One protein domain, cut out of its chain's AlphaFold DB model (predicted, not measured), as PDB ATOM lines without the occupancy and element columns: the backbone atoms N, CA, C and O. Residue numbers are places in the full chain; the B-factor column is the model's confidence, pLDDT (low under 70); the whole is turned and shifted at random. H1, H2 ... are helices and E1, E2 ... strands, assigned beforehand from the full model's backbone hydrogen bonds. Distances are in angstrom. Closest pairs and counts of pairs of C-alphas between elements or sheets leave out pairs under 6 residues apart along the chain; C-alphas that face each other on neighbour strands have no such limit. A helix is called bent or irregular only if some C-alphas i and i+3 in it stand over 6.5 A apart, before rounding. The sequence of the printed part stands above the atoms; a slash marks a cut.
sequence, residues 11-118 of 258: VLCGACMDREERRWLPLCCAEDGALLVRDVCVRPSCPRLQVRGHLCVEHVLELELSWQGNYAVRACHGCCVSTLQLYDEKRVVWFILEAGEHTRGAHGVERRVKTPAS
ATOM      1  N   VAL A  11     248.616 223.439 209.742       91.50
ATOM      2  CA  VAL A  11     249.116 223.187 211.102       91.50
ATOM      3  C   VAL A  11     248.133 223.767 212.112       91.50
ATOM      4  O   VAL A  11     247.849 224.964 212.074       91.50
ATOM      5  N   LEU A  12     247.618 222.943 213.025       92.12
ATOM      6  CA  LEU A  12     246.656 223.365 214.049       92.12
ATOM      7  C   LEU A  12     247.025 222.800 215.420       92.12
ATOM      8  O   LEU A  12     247.422 221.647 215.543       92.12
ATOM      9  N   CYS A  13     246.865 223.591 216.478       90.69
ATOM     10  CA  CYS A  13     246.890 223.055 217.838       90.69
ATOM     11  C   CYS A  13     245.584 222.299 218.126       90.69
ATOM     12  O   CYS A  13     244.569 222.560 217.481       90.69
ATOM     13  N   GLY A  14     245.580 221.413 219.124       88.38
ATOM     14  CA  GLY A  14     244.397 220.629 219.497       88.38
ATOM     15  C   GLY A  14     243.137 221.480 219.697       88.38
ATOM     16  O   GLY A  14     242.093 221.137 219.168       88.38
ATOM     17  N   ALA A  15     243.257 222.646 220.340       89.38
ATOM     18  CA  ALA A  15     242.125 223.550 220.568       89.38
ATOM     19  C   ALA A  15     241.594 224.215 219.281       89.38
ATOM     20  O   ALA A  15     240.389 224.393 219.116       89.38
ATOM     21  N   CYS A  16     242.478 224.598 218.354       90.56
ATOM     22  CA  CYS A  16     242.066 225.153 217.061       90.56
ATOM     23  C   CYS A  16     241.567 224.068 216.106       90.56
ATOM     24  O   CYS A  16     240.838 224.375 215.168       90.56
ATOM     25  N   MET A  17     241.930 222.810 216.358       88.19
ATOM     26  CA  MET A  17     241.485 221.676 215.566       88.19
ATOM     27  C   MET A  17     239.963 221.497 215.618       88.19
ATOM     28  O   MET A  17     239.402 220.951 214.679       88.19
ATOM     29  N   ASP A  18     239.283 221.915 216.686       85.44
ATOM     30  CA  ASP A  18     237.813 221.864 216.764       85.44
ATOM     31  C   ASP A  18     237.162 223.113 216.152       85.44
ATOM     32  O   ASP A  18     236.143 223.028 215.479       85.44
ATOM     33  N   ARG A  19     237.777 224.287 216.333       85.75
ATOM     34  CA  ARG A  19     237.210 225.571 215.875       85.75
ATOM     35  C   ARG A  19     237.320 225.785 214.366       85.75
ATOM     36  O   ARG A  19     236.434 226.377 213.763       85.75
ATOM     37  N   GLU A  20     238.405 225.316 213.756       86.25
ATOM     38  CA  GLU A  20     238.718 225.540 212.339       86.25
ATOM     39  C   GLU A  20     238.282 224.359 211.454       86.25
ATOM     40  O   GLU A  20     238.975 223.998 210.501       86.25
ATOM     41  N   GLU A  21     237.134 223.744 211.759       85.75
ATOM     42  CA  GLU A  21     236.630 222.536 211.083       85.75
ATOM     43  C   GLU A  21     236.595 222.667 209.559       85.75
ATOM     44  O   GLU A  21     237.128 221.840 208.816       85.75
ATOM     45  N   ARG A  22     236.076 223.805 209.094       86.75
ATOM     46  CA  ARG A  22     235.950 224.151 207.673       86.75
ATOM     47  C   ARG A  22     237.280 224.140 206.919       86.75
ATOM     48  O   ARG A  22     237.275 224.029 205.699       86.75
ATOM     49  N   ARG A  23     238.410 224.290 207.619       86.69
ATOM     50  CA  ARG A  23     239.739 224.341 206.999       86.69
ATOM     51  C   ARG A  23     240.367 222.971 206.818       86.69
ATOM     52  O   ARG A  23     241.120 222.793 205.866       86.69
ATOM     53  N   TRP A  24     240.100 222.027 207.718       89.19
ATOM     54  CA  TRP A  24     240.684 220.690 207.630       89.19
ATOM     55  C   TRP A  24     239.744 219.655 207.017       89.19
ATOM     56  O   TRP A  24     240.245 218.687 206.455       89.19
ATOM     57  N   LEU A  25     238.423 219.866 207.045       88.00
ATOM     58  CA  LEU A  25     237.447 219.000 206.367       88.00
ATOM     59  C   LEU A  25     237.799 218.715 204.893       88.00
ATOM     60  O   LEU A  25     237.759 217.551 204.497       88.00
ATOM     61  N   PRO A  26     238.216 219.707 204.076       89.69
ATOM     62  CA  PRO A  26     238.597 219.452 202.683       89.69
ATOM     63  C   PRO A  26     239.860 218.592 202.517       89.69
ATOM     64  O   PRO A  26     240.136 218.126 201.418       89.69
ATOM     65  N   LEU A  27     240.649 218.406 203.582       88.44
ATOM     66  CA  LEU A  27     241.888 217.621 203.574       88.44
ATOM     67  C   LEU A  27     241.658 216.150 203.965       88.44
ATOM     68  O   LEU A  27     242.601 215.358 203.960       88.44
ATOM     69  N   CYS A  28     240.426 215.774 204.316       88.00
ATOM     70  CA  CYS A  28     240.062 214.399 204.631       88.00
ATOM     71  C   CYS A  28     240.144 213.487 203.398       88.00
ATOM     72  O   CYS A  28     239.823 213.869 202.273       88.00
ATOM     73  N   CYS A  29     240.531 212.232 203.616       85.31
ATOM     74  CA  CYS A  29     240.487 211.203 202.586       85.31
ATOM     75  C   CYS A  29     239.031 210.872 202.217       85.31
ATOM     76  O   CYS A  29     238.221 210.590 203.094       85.31
ATOM     77  N   ALA A  30     238.718 210.826 200.919       80.69
ATOM     78  CA  ALA A  30     237.360 210.565 200.424       80.69
ATOM     79  C   ALA A  30     236.799 209.169 200.780       80.69
ATOM     80  O   ALA A  30     235.590 208.980 200.786       80.69
ATOM     81  N   GLU A  31     237.666 208.192 201.059       78.94
ATOM     82  CA  GLU A  31     237.276 206.802 201.348       78.94
ATOM     83  C   GLU A  31     236.732 206.604 202.768       78.94
ATOM     84  O   GLU A  31     235.794 205.841 202.970       78.94
ATOM     85  N   ASP A  32     237.361 207.241 203.754       79.12
ATOM     86  CA  ASP A  32     237.174 206.944 205.179       79.12
ATOM     87  C   ASP A  32     237.106 208.199 206.063       79.12
ATOM     88  O   ASP A  32     237.032 208.090 207.285       79.12
ATOM     89  N   GLY A  33     237.162 209.395 205.471       81.88
ATOM     90  CA  GLY A  33     237.165 210.664 206.201       81.88
ATOM     91  C   GLY A  33     238.433 210.912 207.027       81.88
ATOM     92  O   GLY A  33     238.474 211.858 207.813       81.88
ATOM     93  N   ALA A  34     239.477 210.087 206.884       87.31
ATOM     94  CA  ALA A  34     240.679 210.192 207.705       87.31
ATOM     95  C   ALA A  34     241.576 211.362 207.280       87.31
ATOM     96  O   ALA A  34     241.769 211.627 206.092       87.31
ATOM     97  N   LEU A  35     242.204 212.008 208.260       90.19
ATOM     98  CA  LEU A  35     243.283 212.964 208.041       90.19
ATOM     99  C   LEU A  35     244.624 212.236 207.982       90.19
ATOM    100  O   LEU A  35     244.896 211.330 208.776       90.19
ATOM    101  N   LEU A  36     245.482 212.673 207.062       88.88
ATOM    102  CA  LEU A  36     246.879 212.260 207.011       88.88
ATOM    103  C   LEU A  36     247.698 213.230 207.853       88.88
ATOM    104  O   LEU A  36     247.764 214.419 207.550       88.88
ATOM    105  N   VAL A  37     248.306 212.725 208.919       88.88
ATOM    106  CA  VAL A  37     249.079 213.523 209.871       88.88
ATOM    107  C   VAL A  37     250.501 213.001 209.914       88.88
ATOM    108  O   VAL A  37     250.723 211.795 209.895       88.88
ATOM    109  N   ARG A  38     251.483 213.894 209.972       84.81
ATOM    110  CA  ARG A  38     252.888 213.499 210.082       84.81
ATOM    111  C   ARG A  38     253.627 214.461 210.985       84.81
ATOM    112  O   ARG A  38     253.626 215.654 210.713       84.81
ATOM    113  N   ASP A  39     254.310 213.945 211.997       80.25
ATOM    114  CA  ASP A  39     255.208 214.772 212.799       80.25
ATOM    115  C   ASP A  39     256.345 215.304 211.926       80.25
ATOM    116  O   ASP A  39     257.098 214.527 211.321       80.25
ATOM    117  N   VAL A  40     256.456 216.634 211.869       82.81
ATOM    118  CA  VAL A  40     257.490 217.306 211.091       82.81
ATOM    119  C   VAL A  40     258.346 218.258 211.902       82.81
ATOM    120  O   VAL A  40     257.935 218.787 212.935       82.81
ATOM    121  N   CYS A  41     259.555 218.511 211.396       84.25
ATOM    122  CA  CYS A  41     260.387 219.584 211.918       84.25
ATOM    123  C   CYS A  41     259.622 220.914 211.847       84.25
ATOM    124  O   CYS A  41     259.094 221.293 210.799       84.25
ATOM    125  N   VAL A  42     259.612 221.651 212.957       83.62
ATOM    126  CA  VAL A  42     258.857 222.906 213.091       83.62
ATOM    127  C   VAL A  42     259.403 224.053 212.249       83.62
ATOM    128  O   VAL A  42     258.781 225.107 212.183       83.62
ATOM    129  N   ARG A  43     260.546 223.894 211.577       83.56
ATOM    130  CA  ARG A  43     261.081 224.935 210.695       83.56
ATOM    131  C   ARG A  43     260.354 224.934 209.332       83.56
ATOM    132  O   ARG A  43     260.217 223.866 208.727       83.56
ATOM    133  N   PRO A  44     259.924 226.099 208.807       76.56
ATOM    134  CA  PRO A  44     259.064 226.223 207.625       76.56
ATOM    135  C   PRO A  44     259.670 225.755 206.294       76.56
ATOM    136  O   PRO A  44     258.938 225.594 205.330       76.56
ATOM    137  N   SER A  45     260.965 225.455 206.224       77.94
ATOM    138  CA  SER A  45     261.597 224.958 204.987       77.94
ATOM    139  C   SER A  45     262.590 223.838 205.263       77.94
ATOM    140  O   SER A  45     263.620 223.720 204.606       77.94
ATOM    141  N   CYS A  46     262.319 223.031 206.291       78.06
ATOM    142  CA  CYS A  46     263.233 221.962 206.644       78.06
ATOM    143  C   CYS A  46     263.278 220.878 205.570       78.06
ATOM    144  O   CYS A  46     262.244 220.266 205.326       78.06
ATOM    145  N   PRO A  47     264.453 220.551 204.999       73.06
ATOM    146  CA  PRO A  47     264.560 219.413 204.087       73.06
ATOM    147  C   PRO A  47     264.371 218.080 204.829       73.06
ATOM    148  O   PRO A  47     263.907 217.093 204.264       73.06
ATOM    149  N   ARG A  48     264.678 218.048 206.131       73.88
ATOM    150  CA  ARG A  48     264.501 216.893 207.021       73.88
ATOM    151  C   ARG A  48     263.134 216.929 207.699       73.88
ATOM    152  O   ARG A  48     263.034 216.983 208.923       73.88
ATOM    153  N   LEU A  49     262.076 216.896 206.888       70.88
ATOM    154  CA  LEU A  49     260.690 216.997 207.352       70.88
ATOM    155  C   LEU A  49     260.291 215.911 208.354       70.88
ATOM    156  O   LEU A  49     259.288 216.096 209.005       70.88
ATOM    157  N   GLN A  50     261.029 214.813 208.536       70.88
ATOM    158  CA  GLN A  50     260.677 213.789 209.522       70.88
ATOM    159  C   GLN A  50     261.421 213.973 210.845       70.88
ATOM    160  O   GLN A  50     262.489 213.393 211.032       70.88
ATOM    161  N   VAL A  51     260.844 214.736 211.774       63.16
ATOM    162  CA  VAL A  51     261.355 214.869 213.147       63.16
ATOM    163  C   VAL A  51     260.194 215.076 214.110       63.16
ATOM    164  O   VAL A  51     259.243 215.781 213.792       63.16
ATOM    165  N   ARG A  52     260.287 214.471 215.298       64.88
ATOM    166  CA  ARG A  52     259.314 214.596 216.390       64.88
ATOM    167  C   ARG A  52     259.236 216.034 216.911       64.88
ATOM    168  O   ARG A  52     259.974 216.388 217.823       64.88
ATOM    169  N   GLY A  53     258.376 216.854 216.313       64.94
ATOM    170  CA  GLY A  53     257.781 218.058 216.901       64.94
ATOM    171  C   GLY A  53     258.683 219.232 217.296       64.94
ATOM    172  O   GLY A  53     258.184 220.310 217.568       64.94
ATOM    173  N   HIS A  54     260.001 219.114 217.353       71.25
ATOM    174  CA  HIS A  54     260.858 220.251 217.696       71.25
ATOM    175  C   HIS A  54     261.681 220.610 216.472       71.25
ATOM    176  O   HIS A  54     261.144 220.902 215.405       71.25
ATOM    177  N   LEU A  55     262.992 220.557 216.569       80.50
ATOM    178  CA  LEU A  55     263.875 220.856 215.462       80.50
ATOM    179  C   LEU A  55     264.663 219.601 215.122       80.50
ATOM    180  O   LEU A  55     264.966 218.783 215.989       80.50
ATOM    181  N   CYS A  56     264.974 219.419 213.839       81.81
ATOM    182  CA  CYS A  56     265.977 218.432 213.470       81.81
ATOM    183  C   CYS A  56     267.325 218.840 214.067       81.81
ATOM    184  O   CYS A  56     267.545 220.020 214.316       81.81
ATOM    185  N   VAL A  57     268.233 217.880 214.255       78.94
ATOM    186  CA  VAL A  57     269.567 218.140 214.829       78.94
ATOM    187  C   VAL A  57     270.266 219.318 214.139       78.94
ATOM    188  O   VAL A  57     270.800 220.195 214.802       78.94
ATOM    189  N   GLU A  58     270.183 219.382 212.809       80.44
ATOM    190  CA  GLU A  58     270.737 220.475 212.002       80.44
ATOM    191  C   GLU A  58     270.134 221.838 212.380       80.44
ATOM    192  O   GLU A  58     270.858 222.799 212.607       80.44
ATOM    193  N   HIS A  59     268.817 221.909 212.565       81.75
ATOM    194  CA  HIS A  59     268.152 223.146 212.962       81.75
ATOM    195  C   HIS A  59     268.253 223.483 214.440       81.75
ATOM    196  O   HIS A  59     268.129 224.655 214.768       81.75
ATOM    197  N   VAL A  60     268.459 222.502 215.319       78.50
ATOM    198  CA  VAL A  60     268.808 222.763 216.720       78.50
ATOM    199  C   VAL A  60     270.154 223.470 216.763       78.50
ATOM    200  O   VAL A  60     270.234 224.561 217.309       78.50
ATOM    201  N   LEU A  61     271.169 222.906 216.101       71.25
ATOM    202  CA  LEU A  61     272.506 223.497 216.038       71.25
ATOM    203  C   LEU A  61     272.474 224.886 215.403       71.25
ATOM    204  O   LEU A  61     273.043 225.829 215.944       71.25
ATOM    205  N   GLU A  62     271.779 225.039 214.274       72.69
ATOM    206  CA  GLU A  62     271.609 226.358 213.675       72.69
ATOM    207  C   GLU A  62     270.892 227.317 214.619       72.69
ATOM    208  O   GLU A  62     271.371 228.432 214.769       72.69
ATOM    209  N   LEU A  63     269.791 226.911 215.266       70.12
ATOM    210  CA  LEU A  63     269.059 227.751 216.216       70.12
ATOM    211  C   LEU A  63     269.961 228.178 217.381       70.12
ATOM    212  O   LEU A  63     270.040 229.363 217.665       70.12
ATOM    213  N   GLU A  64     270.675 227.252 218.018       70.25
ATOM    214  CA  GLU A  64     271.625 227.529 219.108       70.25
ATOM    215  C   GLU A  64     272.706 228.535 218.694       70.25
ATOM    216  O   GLU A  64     273.039 229.448 219.450       70.25
ATOM    217  N   LEU A  65     273.209 228.430 217.461       64.06
ATOM    218  CA  LEU A  65     274.179 229.374 216.897       64.06
ATOM    219  C   LEU A  65     273.585 230.762 216.606       64.06
ATOM    220  O   LEU A  65     274.321 231.696 216.288       64.06
ATOM    221  N   SER A  66     272.267 230.908 216.685       58.62
ATOM    222  CA  SER A  66     271.541 231.994 216.044       58.62
ATOM    223  C   SER A  66     270.360 232.537 216.856       58.62
ATOM    224  O   SER A  66     269.506 233.240 216.306       58.62
ATOM    225  N   TRP A  67     270.371 232.306 218.178       56.62
ATOM    226  CA  TRP A  67     269.484 232.852 219.231       56.62
ATOM    227  C   TRP A  67     269.269 234.385 219.213       56.62
ATOM    228  O   TRP A  67     268.616 234.946 220.083       56.62
ATOM    229  N   GLN A  68     269.767 235.070 218.192       55.50
ATOM    230  CA  GLN A  68     269.547 236.465 217.837       55.50
ATOM    231  C   GLN A  68     268.188 236.734 217.147       55.50
ATOM    232  O   GLN A  68     267.938 237.867 216.754       55.50
ATOM    233  N   GLY A  69     267.302 235.737 217.005       55.91
ATOM    234  CA  GLY A  69     265.889 235.966 216.649       55.91
ATOM    235  C   GLY A  69     265.527 235.894 215.160       55.91
ATOM    236  O   GLY A  69     264.458 236.352 214.772       55.91
ATOM    237  N   ASN A  70     266.369 235.288 214.317       61.84
ATOM    238  CA  ASN A  70     266.207 235.341 212.855       61.84
ATOM    239  C   ASN A  70     265.486 234.136 212.220       61.84
ATOM    240  O   ASN A  70     265.570 233.944 211.008       61.84
ATOM    241  N   TYR A  71     264.782 233.308 212.997       65.31
ATOM    242  CA  TYR A  71     264.154 232.091 212.468       65.31
ATOM    243  C   TYR A  71     262.650 232.132 212.625       65.31
ATOM    244  O   TYR A  71     262.119 232.087 213.731       65.31
ATOM    245  N   ALA A  72     261.966 232.142 211.486       70.38
ATOM    246  CA  ALA A  72     260.544 231.869 211.441       70.38
ATOM    247  C   ALA A  72     260.306 230.393 211.788       70.38
ATOM    248  O   ALA A  72     260.944 229.500 211.229       70.38
ATOM    249  N   VAL A  73     259.380 230.139 212.706       77.25
ATOM    250  CA  VAL A  73     258.942 228.798 213.109       77.25
ATOM    251  C   VAL A  73     257.513 228.602 212.617       77.25
ATOM    252  O   VAL A  73     256.744 229.560 212.541       77.25
ATOM    253  N   ARG A  74     257.141 227.369 212.262       86.44
ATOM    254  CA  ARG A  74     255.748 227.031 211.955       86.44
ATOM    255  C   ARG A  74     254.874 227.398 213.156       86.44
ATOM    256  O   ARG A  74     255.259 227.232 214.311       86.44
ATOM    257  N   ALA A  75     253.691 227.911 212.874       89.81
ATOM    258  CA  ALA A  75     252.740 228.325 213.887       89.81
ATOM    259  C   ALA A  75     251.402 227.639 213.640       89.81
ATOM    260  O   ALA A  75     251.085 227.246 212.515       89.81
ATOM    261  N   CYS A  76     250.612 227.504 214.700       90.12
ATOM    262  CA  CYS A  76     249.213 227.149 214.555       90.12
ATOM    263  C   CYS A  76     248.525 228.196 213.676       90.12
ATOM    264  O   CYS A  76     248.595 229.388 213.962       90.12
ATOM    265  N   HIS A  77     247.816 227.753 212.642       91.88
ATOM    266  CA  HIS A  77     247.088 228.655 211.760       91.88
ATOM    267  C   HIS A  77     245.970 229.407 212.506       91.88
ATOM    268  O   HIS A  77     245.689 230.557 212.191       91.88
ATOM    269  N   GLY A  78     245.309 228.772 213.480       89.81
ATOM    270  CA  GLY A  78     244.189 229.388 214.197       89.81
ATOM    271  C   GLY A  78     244.626 230.447 215.211       89.81
ATOM    272  O   GLY A  78     244.129 231.564 215.193       89.81
ATOM    273  N   CYS A  79     245.561 230.105 216.103       89.75
ATOM    274  CA  CYS A  79     245.967 230.988 217.203       89.75
ATOM    275  C   CYS A  79     247.308 231.702 216.987       89.75
ATOM    276  O   CYS A  79     247.756 232.405 217.885       89.75
ATOM    277  N   CYS A  80     247.980 231.484 215.851       90.69
ATOM    278  CA  CYS A  80     249.298 232.042 215.506       90.69
ATOM    279  C   CYS A  80     250.433 231.747 216.509       90.69
ATOM    280  O   CYS A  80     251.551 232.223 216.330       90.69
ATOM    281  N   VAL A  81     250.181 230.925 217.532       87.75
ATOM    282  CA  VAL A  81     251.190 230.482 218.500       87.75
ATOM    283  C   VAL A  81     252.172 229.546 217.802       87.75
ATOM    284  O   VAL A  81     251.760 228.633 217.076       87.75
ATOM    285  N   SER A  82     253.467 229.772 218.025       86.81
ATOM    286  CA  SER A  82     254.526 228.929 217.469       86.81
ATOM    287  C   SER A  82     254.367 227.477 217.919       86.81
ATOM    288  O   SER A  82     253.982 227.194 219.054       86.81
ATOM    289  N   THR A  83     254.687 226.523 217.048       86.44
ATOM    290  CA  THR A  83     254.603 225.108 217.424       86.44
ATOM    291  C   THR A  83     255.594 224.747 218.523       86.44
ATOM    292  O   THR A  83     255.262 223.897 219.335       86.44
ATOM    293  N   LEU A  84     256.754 225.413 218.608       83.44
ATOM    294  CA  LEU A  84     257.702 225.224 219.717       83.44
ATOM    295  C   LEU A  84     257.056 225.529 221.072       83.44
ATOM    296  O   LEU A  84     257.057 224.665 221.937       83.44
ATOM    297  N   GLN A  85     256.408 226.689 221.211       83.50
ATOM    298  CA  GLN A  85     255.693 227.041 222.444       83.50
ATOM    299  C   GLN A  85     254.580 226.038 222.765       83.50
ATOM    300  O   GLN A  85     254.430 225.620 223.907       83.50
ATOM    301  N   LEU A  86     253.819 225.595 221.757       85.38
ATOM    302  CA  LEU A  86     252.779 224.581 221.961       85.38
ATOM    303  C   LEU A  86     253.364 223.260 222.472       85.38
ATOM    304  O   LEU A  86     252.758 222.599 223.311       85.38
ATOM    305  N   TYR A  87     254.533 222.880 221.973       81.88
ATOM    306  CA  TYR A  87     255.232 221.686 222.408       81.88
ATOM    307  C   TYR A  87     255.835 221.812 223.811       81.88
ATOM    308  O   TYR A  87     255.726 220.860 224.584       81.88
ATOM    309  N   ASP A  88     256.392 222.974 224.158       82.75
ATOM    310  CA  ASP A  88     256.867 223.284 225.514       82.75
ATOM    311  C   ASP A  88     255.711 223.210 226.527       82.75
ATOM    312  O   ASP A  88     255.848 222.647 227.613       82.75
ATOM    313  N   GLU A  89     254.522 223.672 226.126       86.44
ATOM    314  CA  GLU A  89     253.263 223.547 226.873       86.44
ATOM    315  C   GLU A  89     252.664 222.123 226.848       86.44
ATOM    316  O   GLU A  89     251.579 221.896 227.387       86.44
ATOM    317  N   LYS A  90     253.337 221.144 226.223       85.25
ATOM    318  CA  LYS A  90     252.873 219.751 226.044       85.25
ATOM    319  C   LYS A  90     251.507 219.637 225.360       85.25
ATOM    320  O   LYS A  90     250.742 218.702 225.610       85.25
ATOM    321  N   ARG A  91     251.182 220.582 224.481       84.56
ATOM    322  CA  ARG A  91     249.924 220.600 223.734       84.56
ATOM    323  C   ARG A  91     250.042 219.775 222.464       84.56
ATOM    324  O   ARG A  91     251.083 219.717 221.815       84.56
ATOM    325  N   VAL A  92     248.928 219.162 222.078       86.62
ATOM    326  CA  VAL A  92     248.840 218.401 220.829       86.62
ATOM    327  C   VAL A  92     248.873 219.364 219.643       86.62
ATOM    328  O   VAL A  92     248.128 220.347 219.614       86.62
ATOM    329  N   VAL A  93     249.701 219.047 218.653       88.94
ATOM    330  CA  VAL A  93     249.798 219.770 217.382       88.94
ATOM    331  C   VAL A  93     249.516 218.798 216.240       88.94
ATOM    332  O   VAL A  93     249.991 217.666 216.238       88.94
ATOM    333  N   TRP A  94     248.718 219.245 215.280       90.44
ATOM    334  CA  TRP A  94     248.292 218.504 214.103       90.44
ATOM    335  C   TRP A  94     248.980 219.087 212.877       90.44
ATOM    336  O   TRP A  94     248.732 220.235 212.513       90.44
ATOM    337  N   PHE A  95     249.827 218.285 212.240       90.31
ATOM    338  CA  PHE A  95     250.484 218.600 210.973       90.31
ATOM    339  C   PHE A  95     249.787 217.832 209.855       90.31
ATOM    340  O   PHE A  95     250.103 216.672 209.590       90.31
ATOM    341  N   ILE A  96     248.792 218.469 209.254       91.00
ATOM    342  CA  ILE A  96     247.874 217.837 208.313       91.00
ATOM    343  C   ILE A  96     248.465 217.943 206.912       91.00
ATOM    344  O   ILE A  96     248.788 219.035 206.437       91.00
ATOM    345  N   LEU A  97     248.611 216.796 206.260       89.38
ATOM    346  CA  LEU A  97     249.047 216.683 204.878       89.38
ATOM    347  C   LEU A  97     247.847 216.753 203.931       89.38
ATOM    348  O   LEU A  97     246.721 216.418 204.294       89.38
ATOM    349  N   GLU A  98     248.114 217.141 202.690       88.00
ATOM    350  CA  GLU A  98     247.144 217.017 201.607       88.00
ATOM    351  C   GLU A  98     246.920 215.538 201.258       88.00
ATOM    352  O   GLU A  98     247.867 214.739 201.198       88.00
ATOM    353  N   ALA A  99     245.658 215.156 201.059       82.00
ATOM    354  CA  ALA A  99     245.298 213.791 200.712       82.00
ATOM    355  C   ALA A  99     245.748 213.470 199.278       82.00
ATOM    356  O   ALA A  99     245.281 214.073 198.317       82.00
ATOM    357  N   GLY A 100     246.642 212.494 199.128       77.19
ATOM    358  CA  GLY A 100     247.117 212.032 197.827       77.19
ATOM    359  C   GLY A 100     247.774 210.658 197.913       77.19
ATOM    360  O   GLY A 100     248.166 210.199 198.987       77.19
ATOM    361  N   GLU A 101     247.913 209.978 196.777       72.75
ATOM    362  CA  GLU A 101     248.524 208.640 196.724       72.75
ATOM    363  C   GLU A 101     249.966 208.652 197.254       72.75
ATOM    364  O   GLU A 101     250.360 207.797 198.050       72.75
ATOM    365  N   HIS A 102     250.720 209.695 196.901       71.75
ATOM    366  CA  HIS A 102     252.107 209.885 197.318       71.75
ATOM    367  C   HIS A 102     252.254 210.178 198.819       71.75
ATOM    368  O   HIS A 102     253.245 209.776 199.428       71.75
ATOM    369  N   THR A 103     251.279 210.850 199.443       75.81
ATOM    370  CA  THR A 103     251.310 211.144 200.886       75.81
ATOM    371  C   THR A 103     250.861 209.943 201.711       75.81
ATOM    372  O   THR A 103     251.439 209.686 202.763       75.81
ATOM    373  N   ARG A 104     249.912 209.137 201.215       75.81
ATOM    374  CA  ARG A 104     249.467 207.896 201.877       75.81
ATOM    375  C   ARG A 104     250.581 206.859 202.040       75.81
ATOM    376  O   ARG A 104     250.601 206.153 203.043       75.81
ATOM    377  N   GLY A 105     251.483 206.754 201.063       69.06
ATOM    378  CA  GLY A 105     252.617 205.823 201.092       69.06
ATOM    379  C   GLY A 105     253.877 206.363 201.780       69.06
ATOM    380  O   GLY A 105     254.871 205.643 201.878       69.06
ATOM    381  N   ALA A 106     253.876 207.622 202.229       71.56
ATOM    382  CA  ALA A 106     255.066 208.254 202.781       71.56
ATOM    383  C   ALA A 106     255.389 207.744 204.196       71.56
ATOM    384  O   ALA A 106     254.523 207.533 205.045       71.56
ATOM    385  N   HIS A 107     256.682 207.572 204.469       69.81
ATOM    386  CA  HIS A 107     257.157 207.069 205.751       69.81
ATOM    387  C   HIS A 107     256.818 208.026 206.912       69.81
ATOM    388  O   HIS A 107     257.112 209.225 206.860       69.81
ATOM    389  N   GLY A 108     256.247 207.471 207.987       74.69
ATOM    390  CA  GLY A 108     255.878 208.214 209.197       74.69
ATOM    391  C   GLY A 108     254.566 208.996 209.096       74.69
ATOM    392  O   GLY A 108     254.287 209.789 209.990       74.69
ATOM    393  N   VAL A 109     253.784 208.802 208.030       81.75
ATOM    394  CA  VAL A 109     252.417 209.323 207.945       81.75
ATOM    395  C   VAL A 109     251.479 208.430 208.747       81.75
ATOM    396  O   VAL A 109     251.442 207.213 208.571       81.75
ATOM    397  N   GLU A 110     250.702 209.053 209.618       85.12
ATOM    398  CA  GLU A 110     249.643 208.438 210.396       85.12
ATOM    399  C   GLU A 110     248.282 208.799 209.804       85.12
ATOM    400  O   GLU A 110     248.029 209.942 209.420       85.12
ATOM    401  N   ARG A 111     247.376 207.822 209.770       86.44
ATOM    402  CA  ARG A 111     245.962 208.056 209.462       86.44
ATOM    403  C   ARG A 111     245.221 208.260 210.772       86.44
ATOM    404  O   ARG A 111     245.230 207.370 211.622       86.44
ATOM    405  N   ARG A 112     244.579 209.413 210.940       86.00
ATOM    406  CA  ARG A 112     243.779 209.728 212.127       86.00
ATOM    407  C   ARG A 112     242.374 210.125 211.696       86.00
ATOM    408  O   ARG A 112     242.197 211.099 210.972       86.00
ATOM    409  N   VAL A 113     241.380 209.362 212.141       81.81
ATOM    410  CA  VAL A 113     239.969 209.713 211.952       81.81
ATOM    411  C   VAL A 113     239.596 210.721 213.029       81.81
ATOM    412  O   VAL A 113     239.833 210.474 214.213       81.81
ATOM    413  N   LYS A 114     239.040 211.860 212.619       77.00
ATOM    414  CA  LYS A 114     238.494 212.859 213.531       77.00
ATOM    415  C   LYS A 114     237.016 213.042 213.218       77.00
ATOM    416  O   LYS A 114     236.666 213.325 212.077       77.00
ATOM    417  N   THR A 115     236.168 212.871 214.226       69.38
ATOM    418  CA  THR A 115     234.730 213.089 214.079       69.38
ATOM    419  C   THR A 115     234.461 214.598 214.053       69.38
ATOM    420  O   THR A 115     234.923 215.292 214.963       69.38
ATOM    421  N   PRO A 116     233.788 215.132 213.020       64.19
ATOM    422  CA  PRO A 116     233.356 216.527 212.997       64.19
ATOM    423  C   PRO A 116     232.369 216.814 214.135       64.19
ATOM    424  O   PRO A 116     231.550 215.955 214.473       64.19
ATOM    425  N   ALA A 117     232.423 218.016 214.716       61.16
ATOM    426  CA  ALA A 117     231.596 218.373 215.873       61.16
ATOM    427  C   ALA A 117     230.095 218.416 215.529       61.16
ATOM    428  O   ALA A 117     229.244 218.281 216.403       61.16
ATOM    429  N   SER A 118     229.747 218.547 214.244       51.22
ATOM    430  CA  SER A 118     228.358 218.532 213.773       51.22
ATOM    431  C   SER A 118     227.679 217.156 213.825       51.22
ATOM    432  O   SER A 118     226.471 217.084 213.621       51.22
TER     433      SER A 118
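Overview. This is residues 11 to 118 of the 258 residues of an uncharacterized protein of Phytophthora fragariae (UniProt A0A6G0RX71). Two small pairs of antiparallel strands, E1 with E3 and E2 with E4, make the core, the end of E3 beside the end of E2, with short helices round them. A loop-rich arm reaches out to H3 and folds back; its residues 64 to 70 stick out. The printed part has 108 residues, with named elements in the order E1 H1 H2 E2 H3 H4 E3 H5 E4; the class is mixed, helices and strands, with under half of the residues in them. It is compact, with a radius of gyration of the C-alphas of 14.6 A, and elongated, spanning 46 by 29 by 19 A.

Arrangement. E1, residues 11 to 13, and E3, residues 93 to 96, are antiparallel neighbours at 152 degrees; N 12 and O 94, 3.0 A apart, are within hydrogen-bond range. H1, residues 14 to 19, and H2, residues 21 to 27, meet only through their link. The closest C-alphas of H1 and E3 are those of Gly 14 and Val 93, 5.9 A apart. E2, residues 34 to 37, and E4, residues 110 to 113, are antiparallel neighbours at 144 degrees; N 35 and O 112, 2.9 A apart, are within hydrogen-bond range. The closest C-alphas of E2 and E3 are those of Val 37 and Ile 96, 4.7 A apart. H3, residues 57 to 64, is apart from E3 and from H4, residues 83 to 88. Each O i to N i+4 pair is within range in H3 and H4, but 0 of 2 in H1 and 1 of 3 in H2, where 2 of 3 and 2 of 4 O i to N i+3 pairs are.

Along the chain. E1 begins at C-alpha 11, (249.116, 223.187, 211.102), and measures 7.1 A, H1 9.4 A, H2 10.4 A, E2 9.3 A, H3 10.5 A, H4 8.6 A and E3 9.5 A. H5, residues 101 to 104, measures 5.3 A, and E4 9.9 A, ending at C-alpha 113, (239.969, 209.713, 211.952). H2 is only just irregular: C-alphas 23 and 26 are 6.6 A apart.

Size, cuts and confidence. The farthest C-alphas, of Leu 65 and Ser 118, are 47.2 A apart. The printed part has no cut; the links E2 to H3 and H3 to H4 are long. The mean pLDDT of the printed part is 80.0, with 16 residues under 70, among them 65 to 71 and 115 to 118.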